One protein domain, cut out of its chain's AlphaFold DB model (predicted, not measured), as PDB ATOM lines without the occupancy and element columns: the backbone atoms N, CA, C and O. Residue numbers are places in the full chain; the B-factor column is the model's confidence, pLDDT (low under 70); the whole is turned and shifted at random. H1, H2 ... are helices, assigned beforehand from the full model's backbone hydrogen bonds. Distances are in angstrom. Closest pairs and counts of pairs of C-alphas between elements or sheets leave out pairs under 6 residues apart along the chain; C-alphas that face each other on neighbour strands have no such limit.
ATOM      1  N   ILE A 112      93.749 130.092 100.701       92.75
ATOM      2  CA  ILE A 112      93.339 129.325 101.886       92.75
ATOM      3  C   ILE A 112      91.825 129.449 102.098       92.75
ATOM      4  O   ILE A 112      91.164 128.452 102.373       92.75
ATOM      5  N   PHE A 113      91.243 130.638 101.931       91.50
ATOM      6  CA  PHE A 113      89.812 130.832 102.189       91.50
ATOM      7  C   PHE A 113      88.906 130.423 101.025       91.50
ATOM      8  O   PHE A 113      87.806 129.937 101.271       91.50
ATOM      9  N   THR A 114      89.354 130.548  99.770       93.19
ATOM     10  CA  THR A 114      88.544 130.256  98.563       93.19
ATOM     11  C   THR A 114      87.747 128.939  98.627       93.19
ATOM     12  O   THR A 114      86.568 128.955  98.282       93.19
ATOM     13  N   PRO A 115      88.313 127.803  99.082       92.12
ATOM     14  CA  PRO A 115      87.586 126.529  99.158       92.12
ATOM     15  C   PRO A 115      86.491 126.497 100.227       92.12
ATOM     16  O   PRO A 115      85.584 125.679 100.140       92.12
ATOM     17  N   ILE A 116      86.601 127.357 101.241       92.62
ATOM     18  CA  ILE A 116      85.731 127.397 102.422       92.62
ATOM     19  C   ILE A 116      84.579 128.395 102.207       92.62
ATOM     20  O   ILE A 116      83.518 128.253 102.810       92.62
ATOM     21  N   ILE A 117      84.751 129.368 101.297       93.75
ATOM     22  CA  ILE A 117      83.751 130.401 100.974       93.75
ATOM     23  C   ILE A 117      82.345 129.818 100.738       93.75
ATOM     24  O   ILE A 117      81.416 130.319 101.369       93.75
ATOM     25  N   PRO A 118      82.139 128.771  99.908       93.31
ATOM     26  CA  PRO A 118      80.792 128.250  99.668       93.31
ATOM     27  C   PRO A 118      80.105 127.756 100.945       93.31
ATOM     28  O   PRO A 118      78.929 128.040 101.152       93.31
ATOM     29  N   ALA A 119      80.844 127.072 101.825       93.12
ATOM     30  CA  ALA A 119      80.306 126.584 103.090       93.12
ATOM     31  C   ALA A 119      79.915 127.749 104.009       93.12
ATOM     32  O   ALA A 119      78.799 127.770 104.513       93.12
ATOM     33  N   ILE A 120      80.785 128.756 104.158       93.31
ATOM     34  CA  ILE A 120      80.512 129.940 104.994       93.31
ATOM     35  C   ILE A 120      79.295 130.714 104.478       93.31
ATOM     36  O   ILE A 120      78.467 131.145 105.277       93.31
ATOM     37  N   ILE A 121      79.158 130.869 103.155       95.56
ATOM     38  CA  ILE A 121      77.995 131.533 102.549       95.56
ATOM     39  C   ILE A 121      76.714 130.772 102.897       95.56
ATOM     40  O   ILE A 121      75.759 131.380 103.372       95.56
ATOM     41  N   VAL A 122      76.692 129.451 102.703       94.94
ATOM     42  CA  VAL A 122      75.514 128.624 103.010       94.94
ATOM     43  C   VAL A 122      75.186 128.668 104.501       94.94
ATOM     44  O   VAL A 122      74.039 128.922 104.856       94.94
ATOM     45  N   GLY A 123      76.180 128.498 105.374       94.25
ATOM     46  CA  GLY A 123      75.988 128.582 106.821       94.25
ATOM     47  C   GLY A 123      75.440 129.943 107.246       94.25
ATOM     48  O   GLY A 123      74.481 130.010 108.010       94.25
ATOM     49  N   GLY A 124      75.997 131.032 106.711       94.50
ATOM     50  CA  GLY A 124      75.540 132.390 107.003       94.50
ATOM     51  C   GLY A 124      74.106 132.646 106.540       94.50
ATOM     52  O   GLY A 124      73.322 133.237 107.279       94.50
ATOM     53  N   LEU A 125      73.731 132.154 105.355       96.69
ATOM     54  CA  LEU A 125      72.358 132.251 104.852       96.69
ATOM     55  C   LEU A 125      71.377 131.427 105.696       96.69
ATOM     56  O   LEU A 125      70.283 131.908 105.979       96.69
ATOM     57  N   ILE A 126      71.771 130.229 106.141       95.75
ATOM     58  CA  ILE A 126      70.968 129.400 107.049       95.75
ATOM     59  C   ILE A 126      70.735 130.137 108.370       95.75
ATOM     60  O   ILE A 126      69.589 130.291 108.783       95.75
ATOM     61  N   LEU A 127      71.795 130.634 109.016       92.62
ATOM     62  CA  LEU A 127      71.673 131.374 110.276       92.62
ATOM     63  C   LEU A 127      70.865 132.666 110.108       92.62
ATOM     64  O   LEU A 127      70.034 132.983 110.954       92.62
ATOM     65  N   GLY A 128      71.062 133.392 109.005       94.25
ATOM     66  CA  GLY A 128      70.282 134.587 108.683       94.25
ATOM     67  C   GLY A 128      68.796 134.280 108.510       94.25
ATOM     68  O   GLY A 128      67.954 134.979 109.071       94.25
ATOM     69  N   PHE A 129      68.464 133.204 107.799       95.25
ATOM     70  CA  PHE A 129      67.083 132.759 107.644       95.25
ATOM     71  C   PHE A 129      66.467 132.334 108.982       95.25
ATOM     72  O   PHE A 129      65.357 132.755 109.299       95.25
ATOM     73  N   ARG A 130      67.202 131.583 109.811       93.88
ATOM     74  CA  ARG A 130      66.762 131.222 111.169       93.88
ATOM     75  C   ARG A 130      66.470 132.451 112.027       93.88
ATOM     76  O   ARG A 130      65.397 132.533 112.613       93.88
ATOM     77  N   ASN A 131      67.359 133.446 112.016       92.50
ATOM     78  CA  ASN A 131      67.158 134.705 112.741       92.50
ATOM     79  C   ASN A 131      65.874 135.435 112.317       92.50
ATOM     80  O   ASN A 131      65.237 136.076 113.147       92.50
ATOM     81  N   ILE A 132      65.458 135.323 111.050       92.38
ATOM     82  CA  ILE A 132      64.168 135.866 110.598       92.38
ATOM     83  C   ILE A 132      62.999 135.079 111.203       92.38
ATOM     84  O   ILE A 132      62.010 135.677 111.617       92.38
ATOM     85  N   LEU A 133      63.098 133.751 111.271       91.12
ATOM     86  CA  LEU A 133      62.031 132.906 111.810       91.12
ATOM     87  C   LEU A 133      61.868 133.052 113.329       91.12
ATOM     88  O   LEU A 133      60.733 133.095 113.811       91.12
ATOM     89  N   GLU A 134      62.981 133.100 114.066       88.50
ATOM     90  CA  GLU A 134      63.003 133.048 115.536       88.50
ATOM     91  C   GLU A 134      63.215 134.405 116.216       88.50
ATOM     92  O   GLU A 134      62.783 134.578 117.350       88.50
ATOM     93  N   GLY A 135      63.847 135.369 115.542       83.69
ATOM     94  CA  GLY A 135      64.208 136.666 116.125       83.69
ATOM     95  C   GLY A 135      63.343 137.844 115.669       83.69
ATOM     96  O   GLY A 135      63.271 138.857 116.368       83.69
ATOM     97  N   VAL A 136      62.668 137.747 114.517       86.94
ATOM     98  CA  VAL A 136      61.842 138.849 113.994       86.94
ATOM     99  C   VAL A 136      60.404 138.723 114.488       86.94
ATOM    100  O   VAL A 136      59.703 137.748 114.216       86.94
ATOM    101  N   HIS A 137      59.968 139.754 115.207       84.94
ATOM    102  CA  HIS A 137      58.642 139.859 115.803       84.94
ATOM    103  C   HIS A 137      57.716 140.564 114.807       84.94
ATOM    104  O   HIS A 137      57.934 141.730 114.466       84.94
ATOM    105  N   PHE A 138      56.691 139.869 114.316       84.25
ATOM    106  CA  PHE A 138      55.806 140.399 113.279       84.25
ATOM    107  C   PHE A 138      54.456 140.812 113.858       84.25
ATOM    108  O   PHE A 138      53.722 139.990 114.398       84.25
ATOM    109  N   GLN A 139      54.075 142.077 113.657       80.31
ATOM    110  CA  GLN A 139      52.813 142.633 114.169       80.31
ATOM    111  C   GLN A 139      51.573 141.861 113.694       80.31
ATOM    112  O   GLN A 139      50.618 141.673 114.444       80.31
ATOM    113  N   PHE A 140      51.603 141.358 112.457       82.38
ATOM    114  CA  PHE A 140      50.494 140.606 111.868       82.38
ATOM    115  C   PHE A 140      50.314 139.193 112.454       82.38
ATOM    116  O   PHE A 140      49.286 138.571 112.207       82.38
ATOM    117  N   LEU A 141      51.283 138.678 113.223       81.69
ATOM    118  CA  LEU A 141      51.211 137.363 113.877       81.69
ATOM    119  C   LEU A 141      50.552 137.412 115.269       81.69
ATOM    120  O   LEU A 141      50.461 136.392 115.955       81.69
ATOM    121  N   GLY A 142      50.077 138.587 115.690       80.62
ATOM    122  CA  GLY A 142      49.467 138.802 116.999       80.62
ATOM    123  C   GLY A 142      50.495 139.004 118.113       80.62
ATOM    124  O   GLY A 142      51.691 138.784 117.932       80.62
ATOM    125  N   GLN A 143      50.033 139.480 119.269       80.62
ATOM    126  CA  GLN A 143      50.899 139.730 120.421       80.62
ATOM    127  C   GLN A 143      51.274 138.411 121.109       80.62
ATOM    128  O   GLN A 143      50.453 137.496 121.222       80.62
ATOM    129  N   GLN A 144      52.517 138.320 121.570       78.25
ATOM    130  CA  GLN A 144      53.003 137.180 122.327       78.25
ATOM    131  C   GLN A 144      52.270 137.086 123.665       78.25
ATOM    132  O   GLN A 144      52.115 138.075 124.388       78.25
ATOM    133  N   MET A 145      51.799 135.881 123.978       70.75
ATOM    134  CA  MET A 145      51.137 135.558 125.235       70.75
ATOM    135  C   MET A 145      51.973 134.539 125.996       70.75
ATOM    136  O   MET A 145      52.274 133.467 125.479       70.75
ATOM    137  N   GLU A 146      52.315 134.862 127.235       69.69
ATOM    138  CA  GLU A 146      53.042 133.978 128.140       69.69
ATOM    139  C   GLU A 146      52.201 133.812 129.413       69.69
ATOM    140  O   GLU A 146      51.763 134.791 130.020       69.69
ATOM    141  N   ASN A 147      51.877 132.565 129.779       63.41
ATOM    142  CA  ASN A 147      51.012 132.225 130.922       63.41
ATOM    143  C   ASN A 147      49.660 132.974 130.955       63.41
ATOM    144  O   ASN A 147      49.182 133.382 132.013       63.41
ATOM    145  N   GLY A 148      49.044 133.178 129.784       65.31
ATOM    146  CA  GLY A 148      47.744 133.849 129.654       65.31
ATOM    147  C   GLY A 148      47.785 135.373 129.815       65.31
ATOM    148  O   GLY A 148      46.728 135.999 129.882       65.31
ATOM    149  N   LYS A 149      48.975 135.987 129.868       68.62
ATOM    150  CA  LYS A 149      49.158 137.444 129.877       68.62
ATOM    151  C   LYS A 149      49.910 137.898 128.632       68.62
ATOM    152  O   LYS A 149      50.801 137.212 128.142       68.62
ATOM    153  N   LEU A 150      49.536 139.072 128.130       75.25
ATOM    154  CA  LEU A 150      50.223 139.732 127.024       75.25
ATOM    155  C   LEU A 150      51.632 140.144 127.468       75.25
ATOM    156  O   LEU A 150      51.791 140.761 128.524       75.25
ATOM    157  N   VAL A 151      52.637 139.796 126.668       77.00
ATOM    158  CA  VAL A 151      54.040 140.121 126.939       77.00
ATOM    159  C   VAL A 151      54.337 141.539 126.453       77.00
ATOM    160  O   VAL A 151      53.998 141.917 125.323       77.00
ATOM    161  N   PHE A 152      54.969 142.324 127.323       77.50
ATOM    162  CA  PHE A 152      55.447 143.674 127.039       77.50
ATOM    163  C   PHE A 152      56.954 143.746 127.303       77.50
ATOM    164  O   PHE A 152      57.448 143.095 128.224       77.50
ATOM    165  N   ASP A 153      57.677 144.526 126.500       75.50
ATOM    166  CA  ASP A 153      59.110 144.750 126.706       75.50
ATOM    167  C   ASP A 153      59.380 145.607 127.965       75.50
ATOM    168  O   ASP A 153      58.464 146.134 128.609       75.50
ATOM    169  N   ALA A 154      60.659 145.795 128.309       73.25
ATOM    170  CA  ALA A 154      61.078 146.632 129.439       73.25
ATOM    171  C   ALA A 154      60.653 148.117 129.320       73.25
ATOM    172  O   ALA A 154      60.597 148.825 130.325       73.25
ATOM    173  N   ALA A 155      60.323 148.585 128.115       76.31
ATOM    174  CA  ALA A 155      59.800 149.913 127.800       76.31
ATOM    175  C   ALA A 155      58.258 149.953 127.665       76.31
ATOM    176  O   ALA A 155      57.707 150.997 127.317       76.31
ATOM    177  N   LYS A 156      57.553 148.860 128.007       71.56
ATOM    178  CA  LYS A 156      56.091 148.673 127.912       71.56
ATOM    179  C   LYS A 156      55.521 148.629 126.485       71.56
ATOM    180  O   LYS A 156      54.322 148.845 126.308       71.56
ATOM    181  N   ASN A 157      56.324 148.306 125.474       78.12
ATOM    182  CA  ASN A 157      55.821 148.068 124.117       78.12
ATOM    183  C   ASN A 157      55.310 146.624 123.960       78.12
ATOM    184  O   ASN A 157      55.888 145.714 124.558       78.12
ATOM    185  N   PRO A 158      54.253 146.374 123.162       76.38
ATOM    186  CA  PRO A 158      53.768 145.021 122.906       76.38
ATOM    187  C   PRO A 158      54.809 144.198 122.134       76.38
ATOM    188  O   PRO A 158      55.302 144.630 121.090       76.38
ATOM    189  N   VAL A 159      55.121 143.001 122.636       79.50
ATOM    190  CA  VAL A 159      56.016 142.042 121.972       79.50
ATOM    191  C   VAL A 159      55.190 141.164 121.036       79.50
ATOM    192  O   VAL A 159      54.221 140.540 121.463       79.50
ATOM    193  N   TRP A 160      55.536 141.130 119.752       82.75
ATOM    194  CA  TRP A 160      54.766 140.410 118.728       82.75
ATOM    195  C   TRP A 160      55.270 138.984 118.519       82.75
ATOM    196  O   TRP A 160      56.450 138.716 118.686       82.75
ATOM    197  N   ASN A 161      54.407 138.058 118.110       83.06
ATOM    198  CA  ASN A 161      54.836 136.688 117.855       83.06
ATOM    199  C   ASN A 161      55.845 136.603 116.702       83.06
ATOM    200  O   ASN A 161      55.808 137.363 115.730       83.06
ATOM    201  N   THR A 162      56.726 135.615 116.807       86.56
ATOM    202  CA  THR A 162      57.636 135.195 115.744       86.56
ATOM    203  C   THR A 162      57.005 134.046 114.952       86.56
ATOM    204  O   THR A 162      56.023 133.431 115.384       86.56
ATOM    205  N   ILE A 163      57.555 133.730 113.778       86.44
ATOM    206  CA  ILE A 163      57.007 132.673 112.911       86.44
ATOM    207  C   ILE A 163      57.074 131.303 113.610       86.44
ATOM    208  O   ILE A 163      56.157 130.489 113.476       86.44
ATOM    209  N   VAL A 164      58.122 131.063 114.402       88.44
ATOM    210  CA  VAL A 164      58.276 129.817 115.172       88.44
ATOM    211  C   VAL A 164      57.269 129.692 116.319       88.44
ATOM    212  O   VAL A 164      56.884 128.576 116.654       88.44
ATOM    213  N   ASN A 165      56.789 130.809 116.879       85.12
ATOM    214  CA  ASN A 165      55.817 130.796 117.978       85.12
ATOM    215  C   ASN A 165      54.406 130.429 117.501       85.12
ATOM    216  O   ASN A 165      53.647 129.797 118.231       85.12
ATOM    217  N   VAL A 166      54.045 130.821 116.276       87.19
ATOM    218  CA  VAL A 166      52.703 130.583 115.716       87.19
ATOM    219  C   VAL A 166      52.582 129.264 114.960       87.19
ATOM    220  O   VAL A 166      51.477 128.752 114.796       87.19
ATOM    221  N   SER A 167      53.693 128.718 114.456       90.94
ATOM    222  CA  SER A 167      53.676 127.551 113.577       90.94
ATOM    223  C   SER A 167      54.638 126.459 114.054       90.94
ATOM    224  O   SER A 167      55.857 126.608 113.920       90.94
ATOM    225  N   PRO A 168      54.112 125.302 114.512       91.06
ATOM    226  CA  PRO A 168      54.932 124.150 114.891       91.06
ATOM    227  C   PRO A 168      55.822 123.635 113.753       91.06
ATOM    228  O   PRO A 168      56.939 123.187 113.997       91.06
ATOM    229  N   PHE A 169      55.357 123.739 112.502       93.88
ATOM    230  CA  PHE A 169      56.144 123.370 111.325       93.88
ATOM    231  C   PHE A 169      57.403 124.236 111.200       93.88
ATOM    232  O   PHE A 169      58.507 123.706 111.101       93.88
ATOM    233  N   TRP A 170      57.253 125.565 111.250       92.31
ATOM    234  CA  TRP A 170      58.389 126.482 111.130       92.31
ATOM    235  C   TRP A 170      59.322 126.427 112.335       92.31
ATOM    236  O   TRP A 170      60.529 126.576 112.158       92.31
ATOM    237  N   SER A 171      58.794 126.141 113.528       92.19
ATOM    238  CA  SER A 171      59.611 125.814 114.701       92.19
ATOM    239  C   SER A 171      60.488 124.582 114.444       92.19
ATOM    240  O   SER A 171      61.709 124.658 114.567       92.19
ATOM    241  N   GLY A 172      59.899 123.485 113.949       93.62
ATOM    242  CA  GLY A 172      60.640 122.275 113.584       93.62
ATOM    243  C   GLY A 172      61.697 122.508 112.499       93.62
ATOM    244  O   GLY A 172      62.832 122.054 112.638       93.62
ATOM    245  N   VAL A 173      61.365 123.268 111.447       94.56
ATOM    246  CA  VAL A 173      62.322 123.660 110.394       94.56
ATOM    247  C   VAL A 173      63.466 124.485 110.982       94.56
ATOM    248  O   VAL A 173      64.628 124.213 110.695       94.56
ATOM    249  N   ASN A 174      63.163 125.463 111.835       93.69
ATOM    250  CA  ASN A 174      64.169 126.315 112.460       93.69
ATOM    251  C   ASN A 174      65.123 125.522 113.374       93.69
ATOM    252  O   ASN A 174      66.337 125.743 113.334       93.69
ATOM    253  N   SER A 175      64.606 124.564 114.149       93.19
ATOM    254  CA  SER A 175      65.424 123.648 114.955       93.19
ATOM    255  C   SER A 175      66.278 122.721 114.088       93.19
ATOM    256  O   SER A 175      67.459 122.543 114.368       93.19
ATOM    257  N   PHE A 176      65.727 122.171 113.004       94.69
ATOM    258  CA  PHE A 176      66.485 121.331 112.074       94.69
ATOM    259  C   PHE A 176      67.632 122.098 111.405       94.69
ATOM    260  O   PHE A 176      68.750 121.596 111.320       94.69
ATOM    261  N   LEU A 177      67.374 123.335 110.969       94.31
ATOM    262  CA  LEU A 177      68.360 124.196 110.316       94.31
ATOM    263  C   LEU A 177      69.511 124.618 111.240       94.31
ATOM    264  O   LEU A 177      70.560 125.029 110.742       94.31
ATOM    265  N   TRP A 178      69.345 124.510 112.562       91.69
ATOM    266  CA  TRP A 178      70.425 124.793 113.508       91.69
ATOM    267  C   TRP A 178      71.611 123.848 113.309       91.69
ATOM    268  O   TRP A 178      72.743 124.312 113.240       91.69
ATOM    269  N   LEU A 179      71.354 122.553 113.112       91.94
ATOM    270  CA  LEU A 179      72.393 121.528 112.983       91.94
ATOM    271  C   LEU A 179      73.418 121.827 111.865       91.94
ATOM    272  O   LEU A 179      74.613 121.888 112.162       91.94
ATOM    273  N   PRO A 180      73.021 122.034 110.591       91.25
ATOM    274  CA  PRO A 180      73.977 122.372 109.538       91.25
ATOM    275  C   PRO A 180      74.575 123.776 109.709       91.25
ATOM    276  O   PRO A 180      75.732 123.980 109.347       91.25
ATOM    277  N   GLY A 181      73.819 124.736 110.259       90.25
ATOM    278  CA  GLY A 181      74.306 126.093 110.512       90.25
ATOM    279  C   GLY A 181      75.436 126.115 111.542       90.25
ATOM    280  O   GLY A 181      76.518 126.626 111.259       90.25
ATOM    281  N   GLU A 182      75.214 125.503 112.703       88.31
ATOM    282  CA  GLU A 182      76.205 125.368 113.769       88.31
ATOM    283  C   GLU A 182      77.421 124.572 113.291       88.31
ATOM    284  O   GLU A 182      78.548 125.026 113.473       88.31
ATOM    285  N   ALA A 183      77.218 123.435 112.615       91.31
ATOM    286  CA  ALA A 183      78.317 122.587 112.163       91.31
ATOM    287  C   ALA A 183      79.325 123.338 111.270       91.31
ATOM    288  O   ALA A 183      80.533 123.180 111.439       91.31
ATOM    289  N   ILE A 184      78.852 124.189 110.353       92.31
ATOM    290  CA  ILE A 184      79.723 124.953 109.443       92.31
ATOM    291  C   ILE A 184      80.645 125.910 110.209       92.31
ATOM    292  O   ILE A 184      81.826 126.019 109.871       92.31
ATOM    293  N   PHE A 185      80.128 126.605 111.225       90.44
ATOM    294  CA  PHE A 185      80.902 127.601 111.971       90.44
ATOM    295  C   PHE A 185      81.694 126.994 113.127       90.44
ATOM    296  O   PHE A 185      82.841 127.383 113.342       90.44
ATOM    297  N   HIS A 186      81.134 126.005 113.822       89.38
ATOM    298  CA  HIS A 186      81.813 125.297 114.902       89.38
ATOM    299  C   HIS A 186      83.050 124.557 114.383       89.38
ATOM    300  O   HIS A 186      84.129 124.674 114.955       89.38
ATOM    301  N   PHE A 187      82.934 123.871 113.239       92.12
ATOM    302  CA  PHE A 187      84.047 123.157 112.608       92.12
ATOM    303  C   PHE A 187      84.818 124.001 111.583       92.12
ATOM    304  O   PHE A 187      85.650 123.472 110.840       92.12
ATOM    305  N   LEU A 188      84.617 125.324 111.561       92.62
ATOM    306  CA  LEU A 188      85.369 126.227 110.691       92.62
ATOM    307  C   LEU A 188      86.900 126.069 110.840       92.62
ATOM    308  O   LEU A 188      87.581 126.025 109.808       92.62
ATOM    309  N   PRO A 189      87.471 125.898 112.056       92.88
ATOM    310  CA  PRO A 189      88.905 125.644 112.214       92.88
ATOM    311  C   PRO A 189      89.393 124.381 111.489       92.88
ATOM    312  O   PRO A 189      90.511 124.368 110.967       92.88
ATOM    313  N   VAL A 190      88.555 123.342 111.382       94.62
ATOM    314  CA  VAL A 190      88.861 122.118 110.620       94.62
ATOM    315  C   VAL A 190      88.990 122.422 109.132       94.62
ATOM    316  O   VAL A 190      89.964 122.023 108.495       94.62
ATOM    317  N   GLY A 191      88.055 123.195 108.577       94.06
ATOM    318  CA  GLY A 191      88.121 123.630 107.181       94.06
ATOM    319  C   GLY A 191      89.358 124.488 106.889       94.06
ATOM    320  O   GLY A 191      90.011 124.306 105.859       94.06
ATOM    321  N   ILE A 192      89.718 125.389 107.809       94.00
ATOM    322  CA  ILE A 192      90.891 126.266 107.669       94.00
ATOM    323  C   ILE A 192      92.184 125.451 107.688       94.00
ATOM    324  O   ILE A 192      92.994 125.569 106.771       94.00
ATOM    325  N   THR A 193      92.377 124.594 108.691       95.00
ATOM    326  CA  THR A 193      93.582 123.755 108.828       95.00
ATOM    327  C   THR A 193      93.735 122.763 107.670       95.00
ATOM    328  O   THR A 193      94.835 122.604 107.129       95.00
ATOM    329  N   TRP A 194      92.636 122.171 107.195       95.88
ATOM    330  CA  TRP A 194      92.620 121.393 105.953       95.88
ATOM    331  C   TRP A 194      93.065 122.225 104.739       95.88
ATOM    332  O   TRP A 194      93.923 121.802 103.962       95.88
ATOM    333  N   SER A 195      92.530 123.435 104.572       94.06
ATOM    334  CA  SER A 195      92.867 124.272 103.417       94.06
ATOM    335  C   SER A 195      94.318 124.768 103.450       94.06
ATOM    336  O   SER A 195      94.996 124.773 102.420       94.06
ATOM    337  N   VAL A 196      94.834 125.113 104.637       93.81
ATOM    338  CA  VAL A 196      96.244 125.479 104.859       93.81
ATOM    339  C   VAL A 196      97.165 124.320 104.489       93.81
ATOM    340  O   VAL A 196      98.093 124.508 103.705       93.81
ATOM    341  N   THR A 197      96.899 123.109 104.986       93.81
ATOM    342  CA  THR A 197      97.737 121.936 104.680       93.81
ATOM    343  C   THR A 197      97.714 121.587 103.195       93.81
ATOM    344  O   THR A 197      98.768 121.414 102.579       93.81
ATOM    345  N   ARG A 198      96.536 121.638 102.561       91.88
ATOM    346  CA  ARG A 198      96.398 121.518 101.103       91.88
ATOM    347  C   ARG A 198      97.208 122.582 100.359       91.88
ATOM    348  O   ARG A 198      97.822 122.290  99.335       91.88
ATOM    349  N   LYS A 199      97.221 123.822 100.856       88.19
ATOM    350  CA  LYS A 199      97.942 124.944 100.245       88.19
ATOM    351  C   LYS A 199      99.462 124.828 100.392       88.19
ATOM    352  O   LYS A 199     100.182 125.235  99.477       88.19
ATOM    353  N   MET A 200      99.928 124.299 101.519       88.00
ATOM    354  CA  MET A 200     101.344 124.075 101.825       88.00
ATOM    355  C   MET A 200     101.891 122.776 101.213       88.00
ATOM    356  O   MET A 200     103.097 122.559 101.253       88.00
ATOM    357  N   GLY A 201     101.032 121.932 100.631       86.81
ATOM    358  CA  GLY A 201     101.430 120.645 100.057       86.81
ATOM    359  C   GLY A 201     101.735 119.577 101.111       86.81
ATOM    360  O   GLY A 201     102.416 118.602 100.812       86.81
ATOM    361  N   THR A 202     101.256 119.758 102.343       90.12
ATOM    362  CA  THR A 202     101.394 118.773 103.420       90.12
ATOM    363  C   THR A 202     100.218 117.795 103.416       90.12
ATOM    364  O   THR A 202      99.264 117.920 102.641       90.12
ATOM    365  N   THR A 203     100.278 116.778 104.277       94.38
ATOM    366  CA  THR A 203      99.197 115.793 104.377       94.38
ATOM    367  C   THR A 203      97.926 116.474 104.899       94.38
ATOM    368  O   THR A 203      97.920 117.061 105.984       94.38
ATOM    369  N   GLN A 204      96.839 116.366 104.138       93.69
ATOM    370  CA  GLN A 204      95.556 116.982 104.489       93.69
ATOM    371  C   GLN A 204      94.938 116.358 105.747       93.69
ATOM    372  O   GLN A 204      94.273 117.051 106.513       93.69
ATOM    373  N   ILE A 205      95.196 115.066 105.990       95.31
ATOM    374  CA  ILE A 205      94.687 114.356 107.167       95.31
ATOM    375  C   ILE A 205      95.250 114.939 108.469       95.31
ATOM    376  O   ILE A 205      94.495 115.141 109.413       95.31
ATOM    377  N   LEU A 206      96.535 115.313 108.497       93.06
ATOM    378  CA  LEU A 206      97.130 115.995 109.653       93.06
ATOM    379  C   LEU A 206      96.493 117.368 109.898       93.06
ATOM    380  O   LEU A 206      96.314 117.758 111.048       93.06
ATOM    381  N   GLY A 207      96.114 118.078 108.831       93.69
ATOM    382  CA  GLY A 207      95.368 119.330 108.940       93.69
ATOM    383  C   GLY A 207      94.018 119.126 109.614       93.69
ATOM    384  O   GLY A 207      93.710 119.815 110.577       93.69
ATOM    385  N   ILE A 208      93.253 118.127 109.171       95.12
ATOM    386  CA  ILE A 208      91.949 117.795 109.759       95.12
ATOM    387  C   ILE A 208      92.090 117.421 111.239       95.12
ATOM    388  O   ILE A 208      91.350 117.945 112.066       95.12
ATOM    389  N   VAL A 209      93.056 116.563 111.587       94.75
ATOM    390  CA  VAL A 209      93.307 116.163 112.984       94.75
ATOM    391  C   VAL A 209      93.653 117.377 113.846       94.75
ATOM    392  O   VAL A 209      93.063 117.550 114.910       94.75
ATOM    393  N   LEU A 210      94.540 118.259 113.371       93.25
ATOM    394  CA  LEU A 210      94.869 119.506 114.065       93.25
ATOM    395  C   LEU A 210      93.627 120.382 114.265       93.25
ATOM    396  O   LEU A 210      93.409 120.907 115.352       93.25
ATOM    397  N   GLY A 211      92.796 120.517 113.234       92.62
ATOM    398  CA  GLY A 211      91.550 121.264 113.309       92.62
ATOM    399  C   GLY A 211      90.570 120.708 114.336       92.62
ATOM    400  O   GLY A 211      89.971 121.484 115.072       92.62
ATOM    401  N   ILE A 212      90.426 119.381 114.413       93.06
ATOM    402  CA  ILE A 212      89.573 118.717 115.409       93.06
ATOM    403  C   ILE A 212      90.103 118.985 116.821       93.06
ATOM    404  O   ILE A 212      89.319 119.283 117.718       93.06
ATOM    405  N   CYS A 213      91.424 118.960 117.016       91.62
ATOM    406  CA  CYS A 213      92.026 119.335 118.294       91.62
ATOM    407  C   CYS A 213      91.678 120.777 118.693       91.62
ATOM    408  O   CYS A 213      91.396 121.013 119.862       91.62
ATOM    409  N   LEU A 214      91.644 121.722 117.741       89.38
ATOM    410  CA  LEU A 214      91.303 123.131 118.000       89.38
ATOM    411  C   LEU A 214      89.840 123.353 118.407       89.38
ATOM    412  O   LEU A 214      89.540 124.366 119.031       89.38
ATOM    413  N   VAL A 215      88.942 122.429 118.062       88.81
ATOM    414  CA  VAL A 215      87.515 122.473 118.439       88.81
ATOM    415  C   VAL A 215      87.174 121.439 119.512       88.81
ATOM    416  O   VAL A 215      86.005 121.170 119.774       88.81
ATOM    417  N   SER A 216      88.194 120.833 120.126       87.12
ATOM    418  CA  SER A 216      88.001 119.837 121.170       87.12
ATOM    419  C   SER A 216      87.195 120.439 122.324       87.12
ATOM    420  O   SER A 216      87.541 121.525 122.793       87.12
ATOM    421  N   PRO A 217      86.187 119.728 122.860       80.19
ATOM    422  CA  PRO A 217      85.416 120.189 124.016       80.19
ATOM    423  C   PRO A 217      86.254 120.302 125.300       80.19
ATOM    424  O   PRO A 217      85.780 120.837 126.295       80.19
ATOM    425  N   GLN A 218      87.495 119.798 125.293       80.75
ATOM    426  CA  GLN A 218      88.469 120.017 126.368       80.75
ATOM    427  C   GLN A 218      89.058 121.435 126.355       80.75
ATOM    428  O   GLN A 218      89.599 121.883 127.364       80.75
ATOM    429  N   LEU A 219      88.990 122.130 125.218       75.88
ATOM    430  CA  LEU A 219      89.386 123.526 125.096       75.88
ATOM    431  C   LEU A 219      88.193 124.430 125.408       75.88
ATOM    432  O   LEU A 219      87.038 124.070 125.174       75.88
ATOM    433  N   LEU A 220      88.479 125.624 125.931       71.94
ATOM    434  CA  LEU A 220      87.441 126.601 126.231       71.94
ATOM    435  C   LEU A 220      86.682 126.951 124.943       71.94
ATOM    436  O   LEU A 220      87.266 127.431 123.968       71.94
ATOM    437  N   ASN A 221      85.376 126.704 124.940       70.38
ATOM    438  CA  ASN A 221      84.532 126.990 123.791       70.38
ATOM    439  C   ASN A 221      84.473 128.511 123.557       70.38
ATOM    440  O   ASN A 221      84.215 129.274 124.488       70.38
ATOM    441  N   ALA A 222      84.667 128.955 122.312       64.88
ATOM    442  CA  ALA A 222      84.649 130.373 121.947       64.88
ATOM    443  C   ALA A 222      83.343 131.095 122.343       64.88
ATOM    444  O   ALA A 222      83.375 132.271 122.699       64.88
ATOM    445  N   TYR A 223      82.207 130.391 122.350       64.38
ATOM    446  CA  TYR A 223      80.909 130.916 122.788       64.38
ATOM    447  C   TYR A 223      80.768 130.987 124.318       64.38
ATOM    448  O   TYR A 223      79.942 131.743 124.822       64.38
ATOM    449  N   ALA A 224      81.590 130.243 125.065       65.25
ATOM    450  CA  ALA A 224      81.609 130.245 126.529       65.25
ATOM    451  C   ALA A 224      82.583 131.281 127.123       65.25
ATOM    452  O   ALA A 224      82.513 131.568 128.320       65.25
ATOM    453  N   VAL A 225      83.458 131.888 126.307       63.47
ATOM    454  CA  VAL A 225      84.450 132.893 126.748       63.47
ATOM    455  C   VAL A 225      83.782 134.073 127.458       63.47
ATOM    456  O   VAL A 225      84.260 134.509 128.498       63.47
ATOM    457  N   ALA A 226      82.653 134.569 126.939       60.81
ATOM    458  CA  ALA A 226      81.969 135.739 127.494       60.81
ATOM    459  C   ALA A 226      81.314 135.491 128.870       60.81
ATOM    460  O   ALA A 226      81.012 136.449 129.576       60.81
ATOM    461  N   GLY A 227      81.085 134.226 129.245       59.47
ATOM    462  CA  GLY A 227      80.439 133.838 130.504       59.47
ATOM    463  C   GLY A 227      81.366 133.165 131.518       59.47
ATOM    464  O   GLY A 227      80.916 132.828 132.610       59.47
ATOM    465  N   THR A 228      82.639 132.949 131.177       55.38
ATOM    466  CA  THR A 228      83.597 132.284 132.068       55.38
ATOM    467  C   THR A 228      84.317 133.343 132.913       55.38
ATOM    468  O   THR A 228      84.967 134.216 132.333       55.38
TER     469      THR A 228
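What this domain is: This is residues 112 to 228 of the 231 residues of the protein "PTS system, glucose-like IIB component" of Streptococcus ictaluri 707-05 (UniProt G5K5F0). Two long helices, H1 and H3, run side by side in opposite directions; the long loop 136 to 162 and short H2 lie at one end, and the hairpin of H4 and H5 at the other. The 117 residues printed include five named helices, H1 to H5 in order, and no named strand: all helix. The whole is only just loose, close to extended, with a radius of gyration of the C-alphas of 19.7 A and spans of 61 by 32 by 23 A.

Where its parts are: H1, residues 117 to 135, begins at C-alpha (83.751, 130.401, 100.974) and is 25.5 A long. H2 is residues 163 to 166, 5.5 A; H3, 168 to 186, 26.9 A; H4, 188 to 200, 18.4 A. H5, residues 204 to 214, 15.4 A, ends at C-alpha (91.303, 123.131, 118.000).

How they stand to each other: H1 and H3 touch, closest at the C-alphas of Gly 123 and Gly 181, 4.8 A, opposite ways at 35.5 degrees, only just a steep tilt. H2 touches H1, with the C-alphas of Leu 133 and Ile 163 closest at 5.1 A, and touches H3 only at the corner. H3 and H4 meet only through their link. H4 and H5, a hairpin, touch at the C-alphas of Val 190 and Gly 211, 3.9 A. Every O i to N i+4 pair is within hydrogen-bond range in H1, H4 and H5, and 12 of 15 in H3; H2 is too short for one.

The domain as a whole: The printed part has no cut. The H1 to H2 link is long. Residues 146 to 149 and 222 to 228 have pLDDT under 70.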